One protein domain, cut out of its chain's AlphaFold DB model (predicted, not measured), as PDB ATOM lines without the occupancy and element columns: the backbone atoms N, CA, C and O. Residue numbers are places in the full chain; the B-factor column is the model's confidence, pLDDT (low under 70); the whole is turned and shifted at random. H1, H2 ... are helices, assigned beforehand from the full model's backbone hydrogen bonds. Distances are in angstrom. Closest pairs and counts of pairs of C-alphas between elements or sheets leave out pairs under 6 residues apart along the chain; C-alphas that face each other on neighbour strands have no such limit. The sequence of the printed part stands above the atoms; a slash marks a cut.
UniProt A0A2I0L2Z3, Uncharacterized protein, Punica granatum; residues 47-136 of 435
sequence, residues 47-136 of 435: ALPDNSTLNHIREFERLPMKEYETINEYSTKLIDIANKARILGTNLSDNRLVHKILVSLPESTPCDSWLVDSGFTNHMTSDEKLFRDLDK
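AT A GLANCE: This is residues 47 to 136 of the 435 residues of an uncharacterized protein of Punica granatum (UniProt A0A2I0L2Z3). Three helices fold back and forth into a small body, H2 packing on both H1 and H3. From it, residues 105 to 136, with no named element, run away as a long tail that loops loosely at its far end. The printed part has 90 residues, with H1, H2 and H3 in that order and no named strand; the class is all helix, with under half of the residues in named elements. It is extended, with a radius of gyration of the C-alphas of 20.0 A and spans of 67 by 22 by 18 A.

IN THESE COORDINATES: H1, residues 52 to 62, begins at C-alpha 52 (-6.804, -18.282, -39.228) and measures 15.2 A. H2, residues 71 to 87, measures 24.4 A. H3, residues 94 to 104, measures 15.2 A.

HOW THE PARTS SIT: H1 and H2 form a hairpin and touch, through residues 78 to 85 of H2 alone; the closest C-alphas, of Thr 53 and Ala 85, are 5.8 A apart. H2 and H3, also a hairpin, touch at Ser 75 and Ile 101, closest C-alphas 6.9 A. In H1, H2 and H3 every O i to N i+4 pair is within hydrogen-bond range.

THE WHOLE: The printed part has no cut. Confidence is under 70 at 23 residues, among them 106 to 113.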
ATOM      1  N   ALA A  47       7.392 -17.518 -45.334       56.84
ATOM      2  CA  ALA A  47       6.298 -18.256 -44.718       56.84
ATOM      3  C   ALA A  47       4.981 -17.492 -44.919       56.84
ATOM      4  O   ALA A  47       4.872 -16.317 -44.561       56.84
ATOM      5  N   LEU A  48       3.983 -18.157 -45.508       51.50
ATOM      6  CA  LEU A  48       2.660 -17.565 -45.685       51.50
ATOM      7  C   LEU A  48       2.092 -17.184 -44.306       51.50
ATOM      8  O   LEU A  48       2.158 -18.012 -43.394       51.50
ATOM      9  N   PRO A  49       1.524 -15.974 -44.142       57.53
ATOM     10  CA  PRO A  49       0.970 -15.544 -42.864       57.53
ATOM     11  C   PRO A  49      -0.147 -16.487 -42.401       57.53
ATOM     12  O   PRO A  49      -0.899 -17.023 -43.222       57.53
ATOM     13  N   ASP A  50      -0.260 -16.668 -41.082       57.94
ATOM     14  CA  ASP A  50      -1.185 -17.621 -40.463       57.94
ATOM     15  C   ASP A  50      -2.637 -17.374 -40.892       57.94
ATOM     16  O   ASP A  50      -3.334 -16.472 -40.418       57.94
ATOM     17  N   ASN A  51      -3.121 -18.224 -41.794       62.66
ATOM     18  CA  ASN A  51      -4.482 -18.155 -42.294       62.66
ATOM     19  C   ASN A  51      -5.440 -18.775 -41.263       62.66
ATOM     20  O   ASN A  51      -5.810 -19.950 -41.344       62.66
ATOM     21  N   SER A  52      -5.837 -17.954 -40.286       69.19
ATOM     22  CA  SER A  52      -6.804 -18.282 -39.228       69.19
ATOM     23  C   SER A  52      -8.075 -18.958 -39.774       69.19
ATOM     24  O   SER A  52      -8.559 -19.951 -39.224       69.19
ATOM     25  N   THR A  53      -8.557 -18.513 -40.935       72.19
ATOM     26  CA  THR A  53      -9.729 -19.075 -41.618       72.19
ATOM     27  C   THR A  53      -9.519 -20.533 -42.036       72.19
ATOM     28  O   THR A  53     -10.381 -21.380 -41.796       72.19
ATOM     29  N   LEU A  54      -8.351 -20.872 -42.598       72.81
ATOM     30  CA  LEU A  54      -7.997 -22.263 -42.910       72.81
ATOM     31  C   LEU A  54      -7.839 -23.120 -41.650       72.81
ATOM     32  O   LEU A  54      -8.124 -24.316 -41.704       72.81
ATOM     33  N   ASN A  55      -7.423 -22.540 -40.524       77.88
ATOM     34  CA  ASN A  55      -7.321 -23.271 -39.264       77.88
ATOM     35  C   ASN A  55      -8.708 -23.674 -38.738       77.88
ATOM     36  O   ASN A  55      -8.899 -24.852 -38.441       77.88
ATOM     37  N   HIS A  56      -9.702 -22.779 -38.757       80.12
ATOM     38  CA  HIS A  56     -11.083 -23.133 -38.393       80.12
ATOM     39  C   HIS A  56     -11.757 -24.094 -39.387       80.12
ATOM     40  O   HIS A  56     -12.504 -24.977 -38.970       80.12
ATOM     41  N   ILE A  57     -11.462 -24.009 -40.691       79.19
ATOM     42  CA  ILE A  57     -11.949 -25.003 -41.669       79.19
ATOM     43  C   ILE A  57     -11.338 -26.386 -41.387       79.19
ATOM     44  O   ILE A  57     -12.049 -27.391 -41.385       79.19
ATOM     45  N   ARG A  58     -10.034 -26.453 -41.088       81.00
ATOM     46  CA  ARG A  58      -9.355 -27.704 -40.703       81.00
ATOM     47  C   ARG A  58      -9.875 -28.254 -39.376       81.00
ATOM     48  O   ARG A  58      -9.982 -29.469 -39.243       81.00
ATOM     49  N   GLU A  59     -10.181 -27.394 -38.410       82.38
ATOM     50  CA  GLU A  59     -10.803 -27.746 -37.126       82.38
ATOM     51  C   GLU A  59     -12.189 -28.366 -37.354       82.38
ATOM     52  O   GLU A  59     -12.421 -29.505 -36.947       82.38
ATOM     53  N   PHE A  60     -13.052 -27.681 -38.116       85.88
ATOM     54  CA  PHE A  60     -14.377 -28.157 -38.524       85.88
ATOM     55  C   PHE A  60     -14.325 -29.532 -39.202       85.88
ATOM     56  O   PHE A  60     -15.098 -30.426 -38.869       85.88
ATOM     57  N   GLU A  61     -13.405 -29.737 -40.145       81.19
ATOM     58  CA  GLU A  61     -13.286 -31.015 -40.855       81.19
ATOM     59  C   GLU A  61     -12.765 -32.141 -39.955       81.19
ATOM     60  O   GLU A  61     -13.246 -33.275 -40.055       81.19
ATOM     61  N   ARG A  62     -11.819 -31.834 -39.058       81.25
ATOM     62  CA  ARG A  62     -11.133 -32.819 -38.207       81.25
ATOM     63  C   ARG A  62     -11.882 -33.191 -36.935       81.25
ATOM     64  O   ARG A  62     -11.578 -34.256 -36.412       81.25
ATOM     65  N   LEU A  63     -12.813 -32.366 -36.448       81.88
ATOM     66  CA  LEU A  63     -13.618 -32.652 -35.255       81.88
ATOM     67  C   LEU A  63     -14.407 -33.965 -35.460       81.88
ATOM     68  O   LEU A  63     -15.248 -34.006 -36.358       81.88
ATOM     69  N   PRO A  64     -14.138 -35.055 -34.723       79.62
ATOM     70  CA  PRO A  64     -14.991 -36.240 -34.730       79.62
ATOM     71  C   PRO A  64     -16.082 -36.087 -33.663       79.62
ATOM     72  O   PRO A  64     -15.862 -35.387 -32.672       79.62
ATOM     73  N   MET A  65     -17.214 -36.779 -33.818       80.06
ATOM     74  CA  MET A  65     -18.124 -36.937 -32.685       80.06
ATOM     75  C   MET A  65     -17.501 -37.908 -31.676       80.06
ATOM     76  O   MET A  65     -16.867 -38.894 -32.063       80.06
ATOM     77  N   LYS A  66     -17.648 -37.629 -30.385       78.06
ATOM     78  CA  LYS A  66     -17.216 -38.519 -29.302       78.06
ATOM     79  C   LYS A  66     -18.306 -39.530 -28.954       78.06
ATOM     80  O   LYS A  66     -19.483 -39.195 -28.940       78.06
ATOM     81  N   GLU A  67     -17.902 -40.737 -28.567       70.00
ATOM     82  CA  GLU A  67     -18.807 -41.846 -28.202       70.00
ATOM     83  C   GLU A  67     -19.760 -41.523 -27.034       70.00
ATOM     84  O   GLU A  67     -20.805 -42.152 -26.900       70.00
ATOM     85  N   TYR A  68     -19.403 -40.544 -26.198       73.44
ATOM     86  CA  TYR A  68     -20.123 -40.152 -24.983       73.44
ATOM     87  C   TYR A  68     -20.707 -38.728 -25.025       73.44
ATOM     88  O   TYR A  68     -21.182 -38.253 -23.996       73.44
ATOM     89  N   GLU A  69     -20.651 -38.020 -26.160       77.81
ATOM     90  CA  GLU A  69     -21.284 -36.696 -26.279       77.81
ATOM     91  C   GLU A  69     -22.643 -36.789 -26.975       77.81
ATOM     92  O   GLU A  69     -22.856 -37.629 -27.852       77.81
ATOM     93  N   THR A  70     -23.578 -35.913 -26.611       83.88
ATOM     94  CA  THR A  70     -24.874 -35.867 -27.295       83.88
ATOM     95  C   THR A  70     -24.767 -35.186 -28.663       83.88
ATOM     96  O   THR A  70     -23.920 -34.320 -28.896       83.88
ATOM     97  N   ILE A  71     -25.685 -35.515 -29.580       82.75
ATOM     98  CA  ILE A  71     -25.774 -34.868 -30.907       82.75
ATOM     99  C   ILE A  71     -25.923 -33.337 -30.769       82.75
ATOM    100  O   ILE A  71     -25.410 -32.590 -31.600       82.75
ATOM    101  N   ASN A  72     -26.567 -32.867 -29.694       83.88
ATOM    102  CA  ASN A  72     -26.759 -31.446 -29.393       83.88
ATOM    103  C   ASN A  72     -25.459 -30.756 -28.935       83.88
ATOM    104  O   ASN A  72     -25.171 -29.632 -29.348       83.88
ATOM    105  N   GLU A  73     -24.636 -31.423 -28.126       85.50
ATOM    106  CA  GLU A  73     -23.297 -30.930 -27.770       85.50
ATOM    107  C   GLU A  73     -22.345 -30.926 -28.968       85.50
ATOM    108  O   GLU A  73     -21.481 -30.059 -29.071       85.50
ATOM    109  N   TYR A  74     -22.483 -31.885 -29.885       87.81
ATOM    110  CA  TYR A  74     -21.670 -31.922 -31.095       87.81
ATOM    111  C   TYR A  74     -22.085 -30.835 -32.100       87.81
ATOM    112  O   TYR A  74     -21.237 -30.121 -32.638       87.81
ATOM    113  N   SER A  75     -23.392 -30.660 -32.326       88.50
ATOM    114  CA  SER A  75     -23.912 -29.659 -33.262       88.50
ATOM    115  C   SER A  75     -23.614 -28.226 -32.811       88.50
ATOM    116  O   SER A  75     -23.195 -27.418 -33.637       88.50
ATOM    117  N   THR A  76     -23.720 -27.923 -31.513       89.75
ATOM    118  CA  THR A  76     -23.332 -26.614 -30.950       89.75
ATOM    119  C   THR A  76     -21.850 -26.299 -31.186       89.75
ATOM    120  O   THR A  76     -21.541 -25.231 -31.713       89.75
ATOM    121  N   LYS A  77     -20.934 -27.251 -30.946       89.12
ATOM    122  CA  LYS A  77     -19.493 -27.087 -31.251       89.12
ATOM    123  C   LYS A  77     -19.237 -26.801 -32.735       89.12
ATOM    124  O   LYS A  77     -18.421 -25.941 -33.067       89.12
ATOM    125  N   LEU A  78     -19.936 -27.493 -33.640       89.25
ATOM    126  CA  LEU A  78     -19.828 -27.244 -35.083       89.25
ATOM    127  C   LEU A  78     -20.369 -25.862 -35.483       89.25
ATOM    128  O   LEU A  78     -19.763 -25.197 -36.324       89.25
ATOM    129  N   ILE A  79     -21.473 -25.419 -34.872       87.81
ATOM    130  CA  ILE A  79     -22.062 -24.089 -35.081       87.81
ATOM    131  C   ILE A  79     -21.102 -22.989 -34.603       87.81
ATOM    132  O   ILE A  79     -20.911 -22.007 -35.316       87.81
ATOM    133  N   ASP A  80     -20.428 -23.163 -33.465       88.25
ATOM    134  CA  ASP A  80     -19.443 -22.195 -32.962       88.25
ATOM    135  C   ASP A  80     -18.230 -22.050 -33.889       88.25
ATOM    136  O   ASP A  80     -17.783 -20.931 -34.166       88.25
ATOM    137  N   ILE A  81     -17.710 -23.160 -34.421       87.12
ATOM    138  CA  ILE A  81     -16.620 -23.131 -35.410       87.12
ATOM    139  C   ILE A  81     -17.103 -22.476 -36.716       87.12
ATOM    140  O   ILE A  81     -16.389 -21.654 -37.295       87.12
ATOM    141  N   ALA A  82     -18.333 -22.764 -37.157       85.81
ATOM    142  CA  ALA A  82     -18.922 -22.130 -38.335       85.81
ATOM    143  C   ALA A  82     -19.160 -20.624 -38.151       85.81
ATOM    144  O   ALA A  82     -18.911 -19.847 -39.074       85.81
ATOM    145  N   ASN A  83     -19.552 -20.185 -36.955       85.88
ATOM    146  CA  ASN A  83     -19.677 -18.771 -36.613       85.88
ATOM    147  C   ASN A  83     -18.324 -18.048 -36.672       85.88
ATOM    148  O   ASN A  83     -18.240 -16.981 -37.282       85.88
ATOM    149  N   LYS A  84     -17.253 -18.648 -36.133       85.19
ATOM    150  CA  LYS A  84     -15.880 -18.115 -36.245       85.19
ATOM    151  C   LYS A  84     -15.426 -18.018 -37.707       85.19
ATOM    152  O   LYS A  84     -14.955 -16.967 -38.137       85.19
ATOM    153  N   ALA A  85     -15.643 -19.070 -38.501       81.38
ATOM    154  CA  ALA A  85     -15.316 -19.087 -39.930       81.38
ATOM    155  C   ALA A  85     -16.108 -18.042 -40.747       81.38
ATOM    156  O   ALA A  85     -15.562 -17.440 -41.678       81.38
ATOM    157  N   ARG A  86     -17.369 -17.781 -40.371       82.38
ATOM    158  CA  ARG A  86     -18.246 -16.778 -40.996       82.38
ATOM    159  C   ARG A  86     -17.794 -15.344 -40.721       82.38
ATOM    160  O   ARG A  86     -17.792 -14.537 -41.646       82.38
ATOM    161  N   ILE A  87     -17.361 -15.036 -39.496       80.75
ATOM    162  CA  ILE A  87     -16.788 -13.720 -39.142       80.75
ATOM    163  C   ILE A  87     -15.530 -13.427 -39.982       80.75
ATOM    164  O   ILE A  87     -15.307 -12.290 -40.385       80.75
ATOM    165  N   LEU A  88     -14.758 -14.465 -40.320       75.12
ATOM    166  CA  LEU A  88     -13.574 -14.387 -41.186       75.12
ATOM    167  C   LEU A  88     -13.887 -14.454 -42.699       75.12
ATOM    168  O   LEU A  88     -12.985 -14.665 -43.510       75.12
ATOM    169  N   GLY A  89     -15.154 -14.293 -43.095       71.88
ATOM    170  CA  GLY A  89     -15.572 -14.193 -44.498       71.88
ATOM    171  C   GLY A  89     -15.809 -15.521 -45.229       71.88
ATOM    172  O   GLY A  89     -16.044 -15.505 -46.436       71.88
ATOM    173  N   THR A  90     -15.789 -16.669 -44.540       73.44
ATOM    174  CA  THR A  90     -16.107 -17.976 -45.154       73.44
ATOM    175  C   THR A  90     -17.443 -18.534 -44.682       73.44
ATOM    176  O   THR A  90     -17.630 -18.861 -43.513       73.44
ATOM    177  N   ASN A  91     -18.379 -18.703 -45.616       73.56
ATOM    178  CA  ASN A  91     -19.693 -19.271 -45.328       73.56
ATOM    179  C   ASN A  91     -19.651 -20.805 -45.389       73.56
ATOM    180  O   ASN A  91     -19.660 -21.400 -46.468       73.56
ATOM    181  N   LEU A  92     -19.644 -21.453 -44.222       78.38
ATOM    182  CA  LEU A  92     -20.023 -22.860 -44.097       78.38
ATOM    183  C   LEU A  92     -21.555 -22.939 -44.130       78.38
ATOM    184  O   LEU A  92     -22.216 -22.438 -43.228       78.38
ATOM    185  N   SER A  93     -22.116 -23.519 -45.193       79.56
ATOM    186  CA  SER A  93     -23.567 -23.646 -45.355       79.56
ATOM    187  C   SER A  93     -24.164 -24.702 -44.423       79.56
ATOM    188  O   SER A  93     -23.516 -25.704 -44.106       79.56
ATOM    189  N   ASP A  94     -25.438 -24.528 -44.068       78.94
ATOM    190  CA  ASP A  94     -26.179 -25.452 -43.197       78.94
ATOM    191  C   ASP A  94     -26.168 -26.890 -43.738       78.94
ATOM    192  O   ASP A  94     -25.982 -27.844 -42.988       78.94
ATOM    193  N   ASN A  95     -26.212 -27.063 -45.063       82.50
ATOM    194  CA  ASN A  95     -26.066 -28.371 -45.712       82.50
ATOM    195  C   ASN A  95     -24.724 -29.058 -45.383       82.50
ATOM    196  O   ASN A  95     -24.677 -30.277 -45.217       82.50
ATOM    197  N   ARG A  96     -23.623 -28.296 -45.268       82.88
ATOM    198  CA  ARG A  96     -22.298 -28.826 -44.897       82.88
ATOM    199  C   ARG A  96     -22.220 -29.140 -43.399       82.88
ATOM    200  O   ARG A  96     -21.567 -30.117 -43.041       82.88
ATOM    201  N   LEU A  97     -22.914 -28.374 -42.554       84.31
ATOM    202  CA  LEU A  97     -23.100 -28.667 -41.126       84.31
ATOM    203  C   LEU A  97     -23.891 -29.971 -40.923       84.31
ATOM    204  O   LEU A  97     -23.400 -30.886 -40.265       84.31
ATOM    205  N   VAL A  98     -25.055 -30.109 -41.562       83.06
ATOM    206  CA  VAL A  98     -25.902 -31.315 -41.500       83.06
ATOM    207  C   VAL A  98     -25.161 -32.545 -42.030       83.06
ATOM    208  O   VAL A  98     -25.120 -33.572 -41.356       83.06
ATOM    209  N   HIS A  99     -24.496 -32.445 -43.187       83.50
ATOM    210  CA  HIS A  99     -23.677 -33.541 -43.718       83.50
ATOM    211  C   HIS A  99     -22.540 -33.930 -42.756       83.50
ATOM    212  O   HIS A  99     -22.264 -35.115 -42.567       83.50
ATOM    213  N   LYS A 100     -21.882 -32.951 -42.118       86.56
ATOM    214  CA  LYS A 100     -20.831 -33.210 -41.125       86.56
ATOM    215  C   LYS A 100     -21.383 -33.931 -39.893       86.56
ATOM    216  O   LYS A 100     -20.714 -34.844 -39.418       86.56
ATOM    217  N   ILE A 101     -22.583 -33.587 -39.418       84.00
ATOM    218  CA  ILE A 101     -23.267 -34.313 -38.335       84.00
ATOM    219  C   ILE A 101     -23.528 -35.761 -38.765       84.00
ATOM    220  O   ILE A 101     -23.003 -36.671 -38.135       84.00
ATOM    221  N   LEU A 102     -24.232 -35.976 -39.883       80.94
ATOM    222  CA  LEU A 102     -24.621 -37.312 -40.359       80.94
ATOM    223  C   LEU A 102     -23.433 -38.263 -40.583       80.94
ATOM    224  O   LEU A 102     -23.535 -39.444 -40.270       80.94
ATOM    225  N   VAL A 103     -22.305 -37.761 -41.097       80.75
ATOM    226  CA  VAL A 103     -21.084 -38.560 -41.328       80.75
ATOM    227  C   VAL A 103     -20.268 -38.788 -40.050       80.75
ATOM    228  O   VAL A 103     -19.430 -39.687 -40.019       80.75
ATOM    229  N   SER A 104     -20.474 -37.979 -39.007       77.50
ATOM    230  CA  SER A 104     -19.718 -38.092 -37.751       77.50
ATOM    231  C   SER A 104     -20.468 -38.826 -36.646       77.50
ATOM    232  O   SER A 104     -19.832 -39.130 -35.644       77.50
ATOM    233  N   LEU A 105     -21.771 -39.096 -36.800       74.69
ATOM    234  CA  LEU A 105     -22.524 -39.930 -35.860       74.69
ATOM    235  C   LEU A 105     -21.771 -41.250 -35.621       74.69
ATOM    236  O   LEU A 105     -21.307 -41.853 -36.595       74.69
ATOM    237  N   PRO A 106     -21.643 -41.720 -34.365       65.88
ATOM    238  CA  PRO A 106     -21.110 -43.050 -34.117       65.88
ATOM    239  C   PRO A 106     -21.964 -44.077 -34.864       65.88
ATOM    240  O   PRO A 106     -23.188 -43.927 -34.955       65.88
ATOM    241  N   GLU A 107     -21.326 -45.125 -35.389       62.03
ATOM    242  CA  GLU A 107     -22.035 -46.291 -35.915       62.03
ATOM    243  C   GLU A 107     -22.791 -46.945 -34.749       62.03
ATOM    244  O   GLU A 107     -22.255 -47.797 -34.039       62.03
ATOM    245  N   SER A 108     -24.039 -46.506 -34.536       54.59
ATOM    246  CA  SER A 108     -25.012 -47.225 -33.717       54.59
ATOM    247  C   SER A 108     -24.980 -48.671 -34.181       54.59
ATOM    248  O   SER A 108     -25.076 -48.917 -35.388       54.59
ATOM    249  N   THR A 109     -24.728 -49.571 -33.226       45.19
ATOM    250  CA  THR A 109     -24.235 -50.942 -33.426       45.19
ATOM    251  C   THR A 109     -24.718 -51.559 -34.738       45.19
ATOM    252  O   THR A 109     -25.935 -51.553 -34.948       45.19
ATOM    253  N   PRO A 110     -23.832 -52.115 -35.593       43.19
ATOM    254  CA  PRO A 110     -24.235 -52.702 -36.867       43.19
ATOM    255  C   PRO A 110     -25.308 -53.764 -36.625       43.19
ATOM    256  O   PRO A 110     -25.039 -54.863 -36.144       43.19
ATOM    257  N   CYS A 111     -26.555 -53.387 -36.900       47.38
ATOM    258  CA  CYS A 111     -27.704 -54.225 -36.631       47.38
ATOM    259  C   CYS A 111     -27.852 -55.201 -37.797       47.38
ATOM    260  O   CYS A 111     -28.422 -54.869 -38.839       47.38
ATOM    261  N   ASP A 112     -27.317 -56.409 -37.616       52.34
ATOM    262  CA  ASP A 112     -27.357 -57.480 -38.619       52.34
ATOM    263  C   ASP A 112     -28.795 -57.931 -38.968       52.34
ATOM    264  O   ASP A 112     -29.016 -58.591 -39.992       52.34
ATOM    265  N   SER A 113     -29.791 -57.561 -38.152       60.31
ATOM    266  CA  SER A 113     -31.201 -57.924 -38.325       60.31
ATOM    267  C   SER A 113     -32.172 -56.837 -37.848       60.31
ATOM    268  O   SER A 113     -32.437 -56.712 -36.656       60.31
ATOM    269  N   TRP A 114     -32.783 -56.123 -38.794       71.19
ATOM    270  CA  TRP A 114     -33.948 -55.276 -38.525       71.19
ATOM    271  C   TRP A 114     -35.210 -56.127 -38.356       71.19
ATOM    272  O   TRP A 114     -35.465 -57.032 -39.153       71.19
ATOM    273  N   LEU A 115     -36.000 -55.806 -37.338       73.12
ATOM    274  CA  LEU A 115     -37.239 -56.481 -36.960       73.12
ATOM    275  C   LEU A 115     -38.437 -55.619 -37.373       73.12
ATOM    276  O   LEU A 115     -38.347 -54.390 -37.347       73.12
ATOM    277  N   VAL A 116     -39.549 -56.255 -37.742       74.81
ATOM    278  CA  VAL A 116     -40.772 -55.594 -38.227       74.81
ATOM    279  C   VAL A 116     -41.954 -56.073 -37.393       74.81
ATOM    280  O   VAL A 116     -42.087 -57.276 -37.168       74.81
ATOM    281  N   ASP A 117     -42.806 -55.154 -36.943       73.38
ATOM    282  CA  ASP A 117     -44.050 -55.507 -36.251       73.38
ATOM    283  C   ASP A 117     -45.106 -56.000 -37.255       73.38
ATOM    284  O   ASP A 117     -45.410 -55.329 -38.245       73.38
ATOM    285  N   SER A 118     -45.694 -57.168 -36.990       66.62
ATOM    286  CA  SER A 118     -46.778 -57.738 -37.797       66.62
ATOM    287  C   SER A 118     -48.056 -56.890 -37.772       66.62
ATOM    288  O   SER A 118     -48.876 -57.015 -38.683       66.62
ATOM    289  N   GLY A 119     -48.224 -56.020 -36.768       65.31
ATOM    290  CA  GLY A 119     -49.362 -55.109 -36.630       65.31
ATOM    291  C   GLY A 119     -49.193 -53.724 -37.271       65.31
ATOM    292  O   GLY A 119     -50.194 -53.032 -37.458       65.31
ATOM    293  N   PHE A 120     -47.973 -53.304 -37.627       55.12
ATOM    294  CA  PHE A 120     -47.698 -51.952 -38.138       55.12
ATOM    295  C   PHE A 120     -46.775 -51.968 -39.360       55.12
ATOM    296  O   PHE A 120     -45.568 -52.165 -39.253       55.12
ATOM    297  N   THR A 121     -47.331 -51.623 -40.523       53.75
ATOM    298  CA  THR A 121     -46.657 -51.667 -41.837       53.75
ATOM    299  C   THR A 121     -45.375 -50.837 -41.963       53.75
ATOM    300  O   THR A 121     -44.612 -51.067 -42.898       53.75
ATOM    301  N   ASN A 122     -45.126 -49.893 -41.047       58.00
ATOM    302  CA  ASN A 122     -44.002 -48.952 -41.097       58.00
ATOM    303  C   ASN A 122     -43.134 -48.928 -39.819       58.00
ATOM    304  O   ASN A 122     -42.227 -48.102 -39.735       58.00
ATOM    305  N   HIS A 123     -43.387 -49.785 -38.820       64.88
ATOM    306  CA  HIS A 123     -42.554 -49.838 -37.610       64.88
ATOM    307  C   HIS A 123     -41.457 -50.899 -37.743       64.88
ATOM    308  O   HIS A 123     -41.720 -52.102 -37.746       64.88
ATOM    309  N   MET A 124     -40.212 -50.426 -37.824       71.88
ATOM    310  CA  MET A 124     -39.005 -51.250 -37.837       71.88
ATOM    311  C   MET A 124     -38.088 -50.859 -36.677       71.88
ATOM    312  O   MET A 124     -37.924 -49.672 -36.400       71.88
ATOM    313  N   THR A 125     -37.465 -51.834 -36.017       68.00
ATOM    314  CA  THR A 125     -36.494 -51.585 -34.935       68.00
ATOM    315  C   THR A 125     -35.397 -52.649 -34.895       68.00
ATOM    316  O   THR A 125     -35.572 -53.756 -35.405       68.00
ATOM    317  N   SER A 126     -34.255 -52.313 -34.298       67.88
ATOM    318  CA  SER A 126     -33.156 -53.235 -33.989       67.88
ATOM    319  C   SER A 126     -33.417 -54.094 -32.749       67.88
ATOM    320  O   SER A 126     -32.809 -55.150 -32.580       67.88
ATOM    321  N   ASP A 127     -34.292 -53.631 -31.857       68.19
ATOM    322  CA  ASP A 127     -34.288 -54.075 -30.466       68.19
ATOM    323  C   ASP A 127     -35.299 -55.204 -30.224       68.19
ATOM    324  O   ASP A 127     -36.495 -54.958 -30.060       68.19
ATOM    325  N   GLU A 128     -34.811 -56.449 -30.113       73.62
ATOM    326  CA  GLU A 128     -35.651 -57.630 -29.818       73.62
ATOM    327  C   GLU A 128     -36.530 -57.448 -28.563       73.62
ATOM    328  O   GLU A 128     -37.636 -57.976 -28.502       73.62
ATOM    329  N   LYS A 129     -36.071 -56.664 -27.577       76.94
ATOM    330  CA  LYS A 129     -36.767 -56.420 -26.298       76.94
ATOM    331  C   LYS A 129     -38.066 -55.614 -26.418       76.94
ATOM    332  O   LYS A 129     -38.798 -55.526 -25.437       76.94
ATOM    333  N   LEU A 130     -38.335 -54.994 -27.569       72.06
ATOM    334  CA  LEU A 130     -39.566 -54.229 -27.807       72.06
ATOM    335  C   LEU A 130     -40.737 -55.112 -28.275       72.06
ATOM    336  O   LEU A 130     -41.876 -54.651 -28.289       72.06
ATOM    337  N   PHE A 131     -40.477 -56.376 -28.620       73.62
ATOM    338  CA  PHE A 131     -41.491 -57.340 -29.045       73.62
ATOM    339  C   PHE A 131     -41.922 -58.233 -27.878       73.62
ATOM    340  O   PHE A 131     -41.104 -58.618 -27.044       73.62
ATOM    341  N   ARG A 132     -43.214 -58.587 -27.828       74.69
ATOM    342  CA  ARG A 132     -43.737 -59.567 -26.855       74.69
ATOM    343  C   ARG A 132     -43.389 -60.994 -27.271       74.69
ATOM    344  O   ARG A 132     -42.867 -61.757 -26.468       74.69
ATOM    345  N   ASP A 133     -43.626 -61.290 -28.544       74.06
ATOM    346  CA  ASP A 133     -43.360 -62.563 -29.201       74.06
ATOM    347  C   ASP A 133     -42.603 -62.287 -30.505       74.06
ATOM    348  O   ASP A 133     -42.864 -61.288 -31.179       74.06
ATOM    349  N   LEU A 134     -41.649 -63.149 -30.861       71.38
ATOM    350  CA  LEU A 134     -40.759 -62.926 -32.003       71.38
ATOM    351  C   LEU A 134     -40.564 -64.235 -32.773       71.38
ATOM    352  O   LEU A 134     -39.865 -65.143 -32.318       71.38
ATOM    353  N   ASP A 135     -41.196 -64.342 -33.944       70.50
ATOM    354  CA  ASP A 135     -41.131 -65.547 -34.770       70.50
ATOM    355  C   ASP A 135     -39.761 -65.682 -35.458       70.50
ATOM    356  O   ASP A 135     -39.439 -64.991 -36.427       70.50
ATOM    357  N   LYS A 136     -38.943 -66.613 -34.953       72.19
ATOM    358  CA  LYS A 136     -37.616 -66.948 -35.498       72.19
ATOM    359  C   LYS A 136     -37.649 -68.130 -36.485       72.19
ATOM    360  O   LYS A 136     -36.583 -68.589 -36.909       72.19
TER     361      LYS A 136